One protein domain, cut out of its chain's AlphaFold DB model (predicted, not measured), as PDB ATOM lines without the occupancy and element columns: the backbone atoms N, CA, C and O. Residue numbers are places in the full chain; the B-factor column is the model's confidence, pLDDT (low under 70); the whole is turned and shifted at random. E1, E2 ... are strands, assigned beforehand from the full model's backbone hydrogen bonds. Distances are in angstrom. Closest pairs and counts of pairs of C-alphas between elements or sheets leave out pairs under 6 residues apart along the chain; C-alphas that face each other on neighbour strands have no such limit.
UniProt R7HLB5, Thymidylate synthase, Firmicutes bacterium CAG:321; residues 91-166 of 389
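This is residues 91 to 166 of the 389 residues of the protein "Thymidylate synthase" of Firmicutes bacterium CAG:321 (UniProt R7HLB5). With little regular structure, this is a small three-stranded sheet with long loops at its ends; residues 122 to 127 stick out. The printed part has 76 residues, 16 of them in E1, E2 and E3, in that chain order, with no named helix: all strand. The mixed sheet runs E1, E3, E2. It is only just compact, close to loose, with a radius of gyration of the C-alphas of 13.7 A, spanning 40 by 27 by 21 A.

Find C-alpha 95 at (165.395, 177.397, 196.256); E1 runs to residue 99, 12.6 A. E2, residues 113 to 117, covers 13.0 A. E3, residues 155 to 160, covers 14.3 A, ending at (165.895, 181.341, 198.161).

Look at inner strand E3: E1 is antiparallel to it at 161 degrees, with N 96 and O 159 within hydrogen-bond range at 2.8 A. E2 is parallel to E3 at 28 degrees, with N 160 and O 116 at 2.8 A. Residues 113 to 114 of E2 pair antiparallel with 145 to 146, and 116 to 117 with 134 to 135.

The C-alphas of Lys 106 and Ser 124 are farthest apart, 40.8 A. Both links are long; the printed part has no cut, and no printed residue is under pLDDT 70.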
ATOM      1  N   ASP A  91     167.196 174.683 192.559       97.62
ATOM      2  CA  ASP A  91     166.004 174.005 192.050       97.62
ATOM      3  C   ASP A  91     165.123 174.950 191.207       97.62
ATOM      4  O   ASP A  91     165.215 176.175 191.285       97.62
ATOM      5  N   GLU A  92     164.204 174.375 190.427       97.19
ATOM      6  CA  GLU A  92     163.265 175.107 189.552       97.19
ATOM      7  C   GLU A  92     162.426 176.187 190.265       97.19
ATOM      8  O   GLU A  92     161.963 177.145 189.648       97.19
ATOM      9  N   ASP A  93     162.211 176.033 191.574       96.44
ATOM     10  CA  ASP A  93     161.451 176.969 192.403       96.44
ATOM     11  C   ASP A  93     162.306 178.133 192.928       96.44
ATOM     12  O   ASP A  93     161.800 178.990 193.656       96.44
ATOM     13  N   GLY A  94     163.581 178.197 192.533       96.88
ATOM     14  CA  GLY A  94     164.538 179.209 192.965       96.88
ATOM     15  C   GLY A  94     165.126 178.947 194.351       96.88
ATOM     16  O   GLY A  94     165.820 179.811 194.891       96.88
ATOM     17  N   ILE A  95     164.848 177.787 194.957       97.62
ATOM     18  CA  ILE A  95     165.395 177.397 196.256       97.62
ATOM     19  C   ILE A  95     166.598 176.484 196.031       97.62
ATOM     20  O   ILE A  95     166.510 175.466 195.358       97.62
ATOM     21  N   TYR A  96     167.725 176.812 196.645       97.44
ATOM     22  CA  TYR A  96     168.836 175.883 196.794       97.44
ATOM     23  C   TYR A  96     168.664 175.089 198.088       97.44
ATOM     24  O   TYR A  96     168.639 175.672 199.182       97.44
ATOM     25  N   ARG A  97     168.545 173.767 197.959       96.56
ATOM     26  CA  ARG A  97     168.401 172.827 199.076       96.56
ATOM     27  C   ARG A  97     169.743 172.178 199.381       96.56
ATOM     28  O   ARG A  97     170.383 171.598 198.513       96.56
ATOM     29  N   ILE A  98     170.153 172.274 200.639       94.81
ATOM     30  CA  ILE A  98     171.366 171.648 201.161       94.81
ATOM     31  C   ILE A  98     170.927 170.407 201.921       94.81
ATOM     32  O   ILE A  98     170.040 170.507 202.775       94.81
ATOM     33  N   TYR A  99     171.536 169.263 201.633       93.44
ATOM     34  CA  TYR A  99     171.165 167.985 202.235       93.44
ATOM     35  C   TYR A  99     172.153 167.567 203.326       93.44
ATOM     36  O   TYR A  99     173.290 168.033 203.381       93.44
ATOM     37  N   GLU A 100     171.692 166.716 204.238       91.19
ATOM     38  CA  GLU A 100     172.572 166.055 205.202       91.19
ATOM     39  C   GLU A 100     173.495 165.076 204.454       91.19
ATOM     40  O   GLU A 100     173.024 164.402 203.530       91.19
ATOM     41  N   PRO A 101     174.782 164.945 204.829       86.56
ATOM     42  CA  PRO A 101     175.679 164.010 204.160       86.56
ATOM     43  C   PRO A 101     175.205 162.560 204.288       86.56
ATOM     44  O   PRO A 101     174.658 162.152 205.321       86.56
ATOM     45  N   ASP A 102     175.475 161.756 203.263       81.81
ATOM     46  CA  ASP A 102     175.050 160.358 203.214       81.81
ATOM     47  C   ASP A 102     175.503 159.570 204.452       81.81
ATOM     48  O   ASP A 102     176.693 159.485 204.768       81.81
ATOM     49  N   GLY A 103     174.542 158.936 205.128       80.31
ATOM     50  CA  GLY A 103     174.795 158.095 206.300       80.31
ATOM     51  C   GLY A 103     174.953 158.849 207.623       80.31
ATOM     52  O   GLY A 103     175.219 158.211 208.637       80.31
ATOM     53  N   THR A 104     174.763 160.172 207.648       82.62
ATOM     54  CA  THR A 104     174.821 160.963 208.896       82.62
ATOM     55  C   THR A 104     173.488 161.025 209.642       82.62
ATOM     56  O   THR A 104     173.464 161.242 210.851       82.62
ATOM     57  N   CYS A 105     172.363 160.801 208.957       85.31
ATOM     58  CA  CYS A 105     171.039 160.780 209.570       85.31
ATOM     59  C   CYS A 105     170.094 159.796 208.868       85.31
ATOM     60  O   CYS A 105     170.353 159.335 207.755       85.31
ATOM     61  N   LYS A 106     168.974 159.472 209.527       91.12
ATOM     62  CA  LYS A 106     167.883 158.715 208.902       91.12
ATOM     63  C   LYS A 106     167.124 159.613 207.924       91.12
ATOM     64  O   LYS A 106     166.904 160.792 208.209       91.12
ATOM     65  N   TYR A 107     166.699 159.035 206.801       92.88
ATOM     66  CA  TYR A 107     165.838 159.722 205.845       92.88
ATOM     67  C   TYR A 107     164.537 160.175 206.522       92.88
ATOM     68  O   TYR A 107     163.854 159.367 207.153       92.88
ATOM     69  N   ASN A 108     164.214 161.464 206.409       92.38
ATOM     70  CA  ASN A 108     162.965 162.044 206.892       92.38
ATOM     71  C   ASN A 108     162.337 162.925 205.790       92.38
ATOM     72  O   ASN A 108     162.791 164.062 205.611       92.38
ATOM     73  N   PRO A 109     161.308 162.435 205.070       92.50
ATOM     74  CA  PRO A 109     160.635 163.194 204.013       92.50
ATOM     75  C   PRO A 109     159.831 164.390 204.542       92.50
ATOM     76  O   PRO A 109     159.628 165.366 203.822       92.50
ATOM     77  N   ASP A 110     159.398 164.338 205.803       95.19
ATOM     78  CA  ASP A 110     158.536 165.350 206.415       95.19
ATOM     79  C   ASP A 110     159.314 166.491 207.074       95.19
ATOM     80  O   ASP A 110     158.712 167.473 207.513       95.19
ATOM     81  N   LYS A 111     160.651 166.398 207.136       95.75
ATOM     82  CA  LYS A 111     161.493 167.461 207.691       95.75
ATOM     83  C   LYS A 111     161.340 168.736 206.858       95.75
ATOM     84  O   LYS A 111     161.684 168.766 205.676       95.75
ATOM     85  N   GLU A 112     160.887 169.799 207.514       96.50
ATOM     86  CA  GLU A 112     160.859 171.156 206.973       96.50
ATOM     87  C   GLU A 112     161.988 171.998 207.558       96.50
ATOM     88  O   GLU A 112     162.318 171.897 208.741       96.50
ATOM     89  N   VAL A 113     162.567 172.860 206.725       97.38
ATOM     90  CA  VAL A 113     163.549 173.863 207.148       97.38
ATOM     91  C   VAL A 113     163.113 175.249 206.700       97.38
ATOM     92  O   VAL A 113     162.511 175.411 205.637       97.38
ATOM     93  N   THR A 114     163.447 176.260 207.499       97.94
ATOM     94  CA  THR A 114     163.269 177.665 207.123       97.94
ATOM     95  C   THR A 114     164.110 177.995 205.896       97.94
ATOM     96  O   THR A 114     165.297 177.661 205.838       97.94
ATOM     97  N   VAL A 115     163.506 178.689 204.934       98.06
ATOM     98  CA  VAL A 115     164.203 179.205 203.755       98.06
ATOM     99  C   VAL A 115     164.758 180.591 204.068       98.06
ATOM    100  O   VAL A 115     164.029 181.466 204.531       98.06
ATOM    101  N   TYR A 116     166.046 180.804 203.809       97.38
ATOM    102  CA  TYR A 116     166.720 182.081 204.063       97.38
ATOM    103  C   TYR A 116     166.956 182.886 202.786       97.38
ATOM    104  O   TYR A 116     167.189 182.315 201.721       97.38
ATOM    105  N   ASP A 117     166.943 184.213 202.899       95.50
ATOM    106  CA  ASP A 117     167.186 185.132 201.787       95.50
ATOM    107  C   ASP A 117     168.675 185.564 201.752       95.50
ATOM    108  O   ASP A 117     169.128 186.299 202.637       95.50
ATOM    109  N   PRO A 118     169.474 185.119 200.759       92.88
ATOM    110  CA  PRO A 118     170.861 185.545 200.583       92.88
ATOM    111  C   PRO A 118     170.995 187.035 200.239       92.88
ATOM    112  O   PRO A 118     172.082 187.587 200.385       92.88
ATOM    113  N   LEU A 119     169.908 187.693 199.830       90.69
ATOM    114  CA  LEU A 119     169.822 189.119 199.529       90.69
ATOM    115  C   LEU A 119     169.112 189.912 200.635       90.69
ATOM    116  O   LEU A 119     168.825 191.091 200.456       90.69
ATOM    117  N   SER A 120     168.926 189.329 201.829       91.69
ATOM    118  CA  SER A 120     168.349 190.028 202.995       91.69
ATOM    119  C   SER A 120     169.135 191.261 203.465       91.69
ATOM    120  O   SER A 120     168.711 191.974 204.369       91.69
ATOM    121  N   THR A 121     170.319 191.471 202.903       88.88
ATOM    122  CA  THR A 121     171.144 192.666 203.089       88.88
ATOM    123  C   THR A 121     171.588 193.098 201.696       88.88
ATOM    124  O   THR A 121     171.937 192.207 200.911       88.88
ATOM    125  N   PRO A 122     171.589 194.404 201.379       86.88
ATOM    126  CA  PRO A 122     172.029 194.889 200.078       86.88
ATOM    127  C   PRO A 122     173.410 194.355 199.690       86.88
ATOM    128  O   PRO A 122     174.324 194.328 200.510       86.88
ATOM    129  N   ILE A 123     173.574 193.981 198.420       84.62
ATOM    130  CA  ILE A 123     174.864 193.558 197.843       84.62
ATOM    131  C   ILE A 123     175.929 194.655 198.001       84.62
ATOM    132  O   ILE A 123     177.104 194.364 198.203       84.62
ATOM    133  N   SER A 124     175.501 195.919 197.951       85.75
ATOM    134  CA  SER A 124     176.356 197.092 198.110       85.75
ATOM    135  C   SER A 124     176.851 197.319 199.541       85.75
ATOM    136  O   SER A 124     177.677 198.204 199.744       85.75
ATOM    137  N   ASP A 125     176.334 196.593 200.539       88.19
ATOM    138  CA  ASP A 125     176.789 196.723 201.922       88.19
ATOM    139  C   ASP A 125     178.119 195.963 202.113       88.19
ATOM    140  O   ASP A 125     178.134 194.725 202.103       88.19
ATOM    141  N   PRO A 126     179.248 196.663 202.339       85.44
ATOM    142  CA  PRO A 126     180.550 196.020 202.517       85.44
ATOM    143  C   PRO A 126     180.628 195.167 203.794       85.44
ATOM    144  O   PRO A 126     181.528 194.336 203.926       85.44
ATOM    145  N   LEU A 127     179.692 195.348 204.733       88.62
ATOM    146  CA  LEU A 127     179.589 194.603 205.984       88.62
ATOM    147  C   LEU A 127     178.510 193.512 205.935       88.62
ATOM    148  O   LEU A 127     178.291 192.839 206.944       88.62
ATOM    149  N   ALA A 128     177.902 193.245 204.771       85.94
ATOM    150  CA  ALA A 128     176.826 192.262 204.622       85.94
ATOM    151  C   ALA A 128     177.177 190.863 205.155       85.94
ATOM    152  O   ALA A 128     176.299 190.120 205.587       85.94
ATOM    153  N   LYS A 129     178.466 190.500 205.168       84.88
ATOM    154  CA  LYS A 129     178.955 189.233 205.735       84.88
ATOM    155  C   LYS A 129     178.706 189.104 207.246       84.88
ATOM    156  O   LYS A 129     178.584 187.983 207.732       84.88
ATOM    157  N   MET A 130     178.665 190.212 207.987       88.88
ATOM    158  CA  MET A 130     178.413 190.218 209.436       88.88
ATOM    159  C   MET A 130     176.923 190.071 209.769       88.88
ATOM    160  O   MET A 130     176.574 189.692 210.888       88.88
ATOM    161  N   ASN A 131     176.044 190.328 208.799       88.62
ATOM    162  CA  ASN A 131     174.604 190.246 208.982       88.62
ATOM    163  C   ASN A 131     174.121 188.804 208.795       88.62
ATOM    164  O   ASN A 131     174.437 188.131 207.810       88.62
ATOM    165  N   LYS A 132     173.314 188.319 209.743       90.50
ATOM    166  CA  LYS A 132     172.632 187.028 209.595       90.50
ATOM    167  C   LYS A 132     171.659 187.100 208.417       90.50
ATOM    168  O   LYS A 132     171.034 188.133 208.184       90.50
ATOM    169  N   LEU A 133     171.510 185.990 207.694       92.81
ATOM    170  CA  LEU A 133     170.471 185.892 206.669       92.81
ATOM    171  C   LEU A 133     169.095 185.990 207.339       92.81
ATOM    172  O   LEU A 133     168.856 185.324 208.349       92.81
ATOM    173  N   ALA A 134     168.199 186.799 206.778       94.94
ATOM    174  CA  ALA A 134     166.814 186.851 207.233       94.94
ATOM    175  C   ALA A 134     166.002 185.698 206.614       94.94
ATOM    176  O   ALA A 134     166.314 185.271 205.495       94.94
ATOM    177  N   PRO A 135     164.966 185.183 207.299       97.19
ATOM    178  CA  PRO A 135     164.004 184.275 206.685       97.19
ATOM    179  C   PRO A 135     163.344 184.918 205.461       97.19
ATOM    180  O   PRO A 135     163.009 186.103 205.484       97.19
ATOM    181  N   LYS A 136     163.133 184.135 204.403       96.81
ATOM    182  CA  LYS A 136     162.370 184.575 203.237       96.81
ATOM    183  C   LYS A 136     160.880 184.564 203.574       96.81
ATOM    184  O   LYS A 136     160.386 183.586 204.137       96.81
ATOM    185  N   LEU A 137     160.179 185.639 203.226       95.50
ATOM    186  CA  LEU A 137     158.724 185.723 203.330       95.50
ATOM    187  C   LEU A 137     158.082 185.391 201.980       95.50
ATOM    188  O   LEU A 137     158.620 185.763 200.934       95.50
ATOM    189  N   ASP A 138     156.954 184.689 202.019       92.62
ATOM    190  CA  ASP A 138     156.096 184.470 200.861       92.62
ATOM    191  C   ASP A 138     155.262 185.722 200.535       92.62
ATOM    192  O   ASP A 138     155.325 186.747 201.219       92.62
ATOM    193  N   GLU A 139     154.471 185.638 199.468       90.38
ATOM    194  CA  GLU A 139     153.589 186.716 199.002       90.38
ATOM    195  C   GLU A 139     152.545 187.169 200.040       90.38
ATOM    196  O   GLU A 139     152.065 188.297 199.971       90.38
ATOM    197  N   ASN A 140     152.239 186.326 201.032       92.88
ATOM    198  CA  ASN A 140     151.297 186.614 202.115       92.88
ATOM    199  C   ASN A 140     152.004 187.091 203.398       92.88
ATOM    200  O   ASN A 140     151.361 187.260 204.435       92.88
ATOM    201  N   GLY A 141     153.325 187.293 203.355       91.81
ATOM    202  CA  GLY A 141     154.129 187.721 204.499       91.81
ATOM    203  C   GLY A 141     154.450 186.610 205.505       91.81
ATOM    204  O   GLY A 141     154.942 186.906 206.596       91.81
ATOM    205  N   LYS A 142     154.197 185.337 205.178       95.19
ATOM    206  CA  LYS A 142     154.531 184.191 206.035       95.19
ATOM    207  C   LYS A 142     155.940 183.681 205.724       95.19
ATOM    208  O   LYS A 142     156.404 183.733 204.592       95.19
ATOM    209  N   ILE A 143     156.635 183.164 206.739       96.75
ATOM    210  CA  ILE A 143     157.956 182.544 206.567       96.75
ATOM    211  C   ILE A 143     157.853 181.333 205.631       96.75
ATOM    212  O   ILE A 143     157.083 180.407 205.889       96.75
ATOM    213  N   MET A 144     158.681 181.327 204.588       97.25
ATOM    214  CA  MET A 144     158.813 180.207 203.662       97.25
ATOM    215  C   MET A 144     159.544 179.028 204.312       97.25
ATOM    216  O   MET A 144     160.577 179.193 204.972       97.25
ATOM    217  N   THR A 145     159.050 177.820 204.050       97.50
ATOM    218  CA  THR A 145     159.704 176.558 204.413       97.50
ATOM    219  C   THR A 145     159.969 175.706 203.173       97.50
ATOM    220  O   THR A 145     159.366 175.901 202.118       97.50
ATOM    221  N   ALA A 146     160.921 174.778 203.279       97.38
ATOM    222  CA  ALA A 146     161.234 173.816 202.229       97.38
ATOM    223  C   ALA A 146     161.386 172.403 202.801       97.38
ATOM    224  O   ALA A 146     161.945 172.218 203.885       97.38
ATOM    225  N   LYS A 147     160.927 171.414 202.027       96.81
ATOM    226  CA  LYS A 147     161.158 169.976 202.234       96.81
ATOM    227  C   LYS A 147     162.189 169.442 201.243       96.81
ATOM    228  O   LYS A 147     162.542 170.122 200.272       96.81
ATOM    229  N   SER A 148     162.644 168.214 201.485       94.81
ATOM    230  CA  SER A 148     163.458 167.470 200.523       94.81
ATOM    231  C   SER A 148     162.708 167.256 199.203       94.81
ATOM    232  O   SER A 148     161.509 166.982 199.209       94.81
ATOM    233  N   LYS A 149     163.425 167.367 198.079       93.75
ATOM    234  CA  LYS A 149     162.945 166.961 196.745       93.75
ATOM    235  C   LYS A 149     163.542 165.632 196.275       93.75
ATOM    236  O   LYS A 149     163.150 165.131 195.227       93.75
ATOM    237  N   ILE A 150     164.495 165.076 197.024       91.12
ATOM    238  CA  ILE A 150     165.253 163.889 196.627       91.12
ATOM    239  C   ILE A 150     164.922 162.761 197.598       91.12
ATOM    240  O   ILE A 150     165.198 162.854 198.798       91.12
ATOM    241  N   GLU A 151     164.345 161.686 197.069       91.00
ATOM    242  CA  GLU A 151     164.068 160.482 197.845       91.00
ATOM    243  C   GLU A 151     165.361 159.923 198.456       91.00
ATOM    244  O   GLU A 151     166.402 159.844 197.802       91.00
ATOM    245  N   GLY A 152     165.315 159.579 199.743       90.62
ATOM    246  CA  GLY A 152     166.469 159.079 200.489       90.62
ATOM    247  C   GLY A 152     167.406 160.159 201.045       90.62
ATOM    248  O   GLY A 152     168.228 159.831 201.900       90.62
ATOM    249  N   LYS A 153     167.266 161.438 200.659       91.75
ATOM    250  CA  LYS A 153     168.062 162.546 201.221       91.75
ATOM    251  C   LYS A 153     167.236 163.425 202.158       91.75
ATOM    252  O   LYS A 153     166.184 163.943 201.793       91.75
ATOM    253  N   THR A 154     167.734 163.635 203.373       93.94
ATOM    254  CA  THR A 154     167.128 164.545 204.357       93.94
ATOM    255  C   THR A 154     167.660 165.960 204.150       93.94
ATOM    256  O   THR A 154     168.867 166.161 204.045       93.94
ATOM    257  N   ILE A 155     166.774 166.958 204.116       95.25
ATOM    258  CA  ILE A 155     167.173 168.365 203.972       95.25
ATOM    259  C   ILE A 155     167.825 168.897 205.264       95.25
ATOM    260  O   ILE A 155     167.362 168.620 206.371       95.25
ATOM    261  N   LYS A 156     168.904 169.668 205.132       94.62
ATOM    262  CA  LYS A 156     169.656 170.312 206.223       94.62
ATOM    263  C   LYS A 156     169.356 171.805 206.315       94.62
ATOM    264  O   LYS A 156     169.131 172.326 207.403       94.62
ATOM    265  N   ALA A 157     169.349 172.496 205.176       95.38
ATOM    266  CA  ALA A 157     169.122 173.937 205.090       95.38
ATOM    267  C   ALA A 157     168.595 174.333 203.702       95.38
ATOM    268  O   ALA A 157     168.738 173.576 202.742       95.38
ATOM    269  N   ALA A 158     168.011 175.527 203.589       97.50
ATOM    270  CA  ALA A 158     167.503 176.051 202.326       97.50
ATOM    271  C   ALA A 158     167.745 177.559 202.185       97.50
ATOM    272  O   ALA A 158     167.681 178.312 203.163       97.50
ATOM    273  N   LYS A 159     167.999 178.008 200.953       97.38
ATOM    274  CA  LYS A 159     168.151 179.427 200.603       97.38
ATOM    275  C   LYS A 159     167.354 179.754 199.345       97.38
ATOM    276  O   LYS A 159     167.423 178.997 198.385       97.38
ATOM    277  N   TYR A 160     166.639 180.875 199.332       97.38
ATOM    278  CA  TYR A 160     165.895 181.341 198.161       97.38
ATOM    279  C   TYR A 160     166.751 182.292 197.332       97.38
ATOM    280  O   TYR A 160     166.950 183.434 197.727       97.38
ATOM    281  N   TYR A 161     167.253 181.832 196.191       95.31
ATOM    282  CA  TYR A 161     168.022 182.666 195.267       95.31
ATOM    283  C   TYR A 161     167.120 183.469 194.332       95.31
ATOM    284  O   TYR A 161     167.507 184.557 193.931       95.31
ATOM    285  N   GLY A 162     165.924 182.957 194.031       94.88
ATOM    286  CA  GLY A 162     165.037 183.510 193.009       94.88
ATOM    287  C   GLY A 162     164.906 182.567 191.815       94.88
ATOM    288  O   GLY A 162     165.813 181.783 191.521       94.88
ATOM    289  N   LYS A 163     163.753 182.596 191.138       95.50
ATOM    290  CA  LYS A 163     163.474 181.711 189.989       95.50
ATOM    291  C   LYS A 163     164.381 182.010 188.794       95.50
ATOM    292  O   LYS A 163     164.629 181.130 187.979       95.50
ATOM    293  N   GLU A 164     164.905 183.225 188.707       94.94
ATOM    294  CA  GLU A 164     165.898 183.645 187.724       94.94
ATOM    295  C   GLU A 164     167.238 182.905 187.861       94.94
ATOM    296  O   GLU A 164     167.975 182.804 186.884       94.94
ATOM    297  N   TYR A 165     167.533 182.340 189.039       96.38
ATOM    298  CA  TYR A 165     168.719 181.513 189.279       96.38
ATOM    299  C   TYR A 165     168.452 180.013 189.148       96.38
ATOM    300  O   TYR A 165     169.371 179.224 189.377       96.38
ATOM    301  N   ALA A 166     167.232 179.597 188.792       97.44
ATOM    302  CA  ALA A 166     166.898 178.189 188.619       97.44
ATOM    303  C   ALA A 166     167.891 177.494 187.674       97.44
ATOM    304  O   ALA A 166     168.254 178.024 186.622       97.44
TER     305      ALA A 166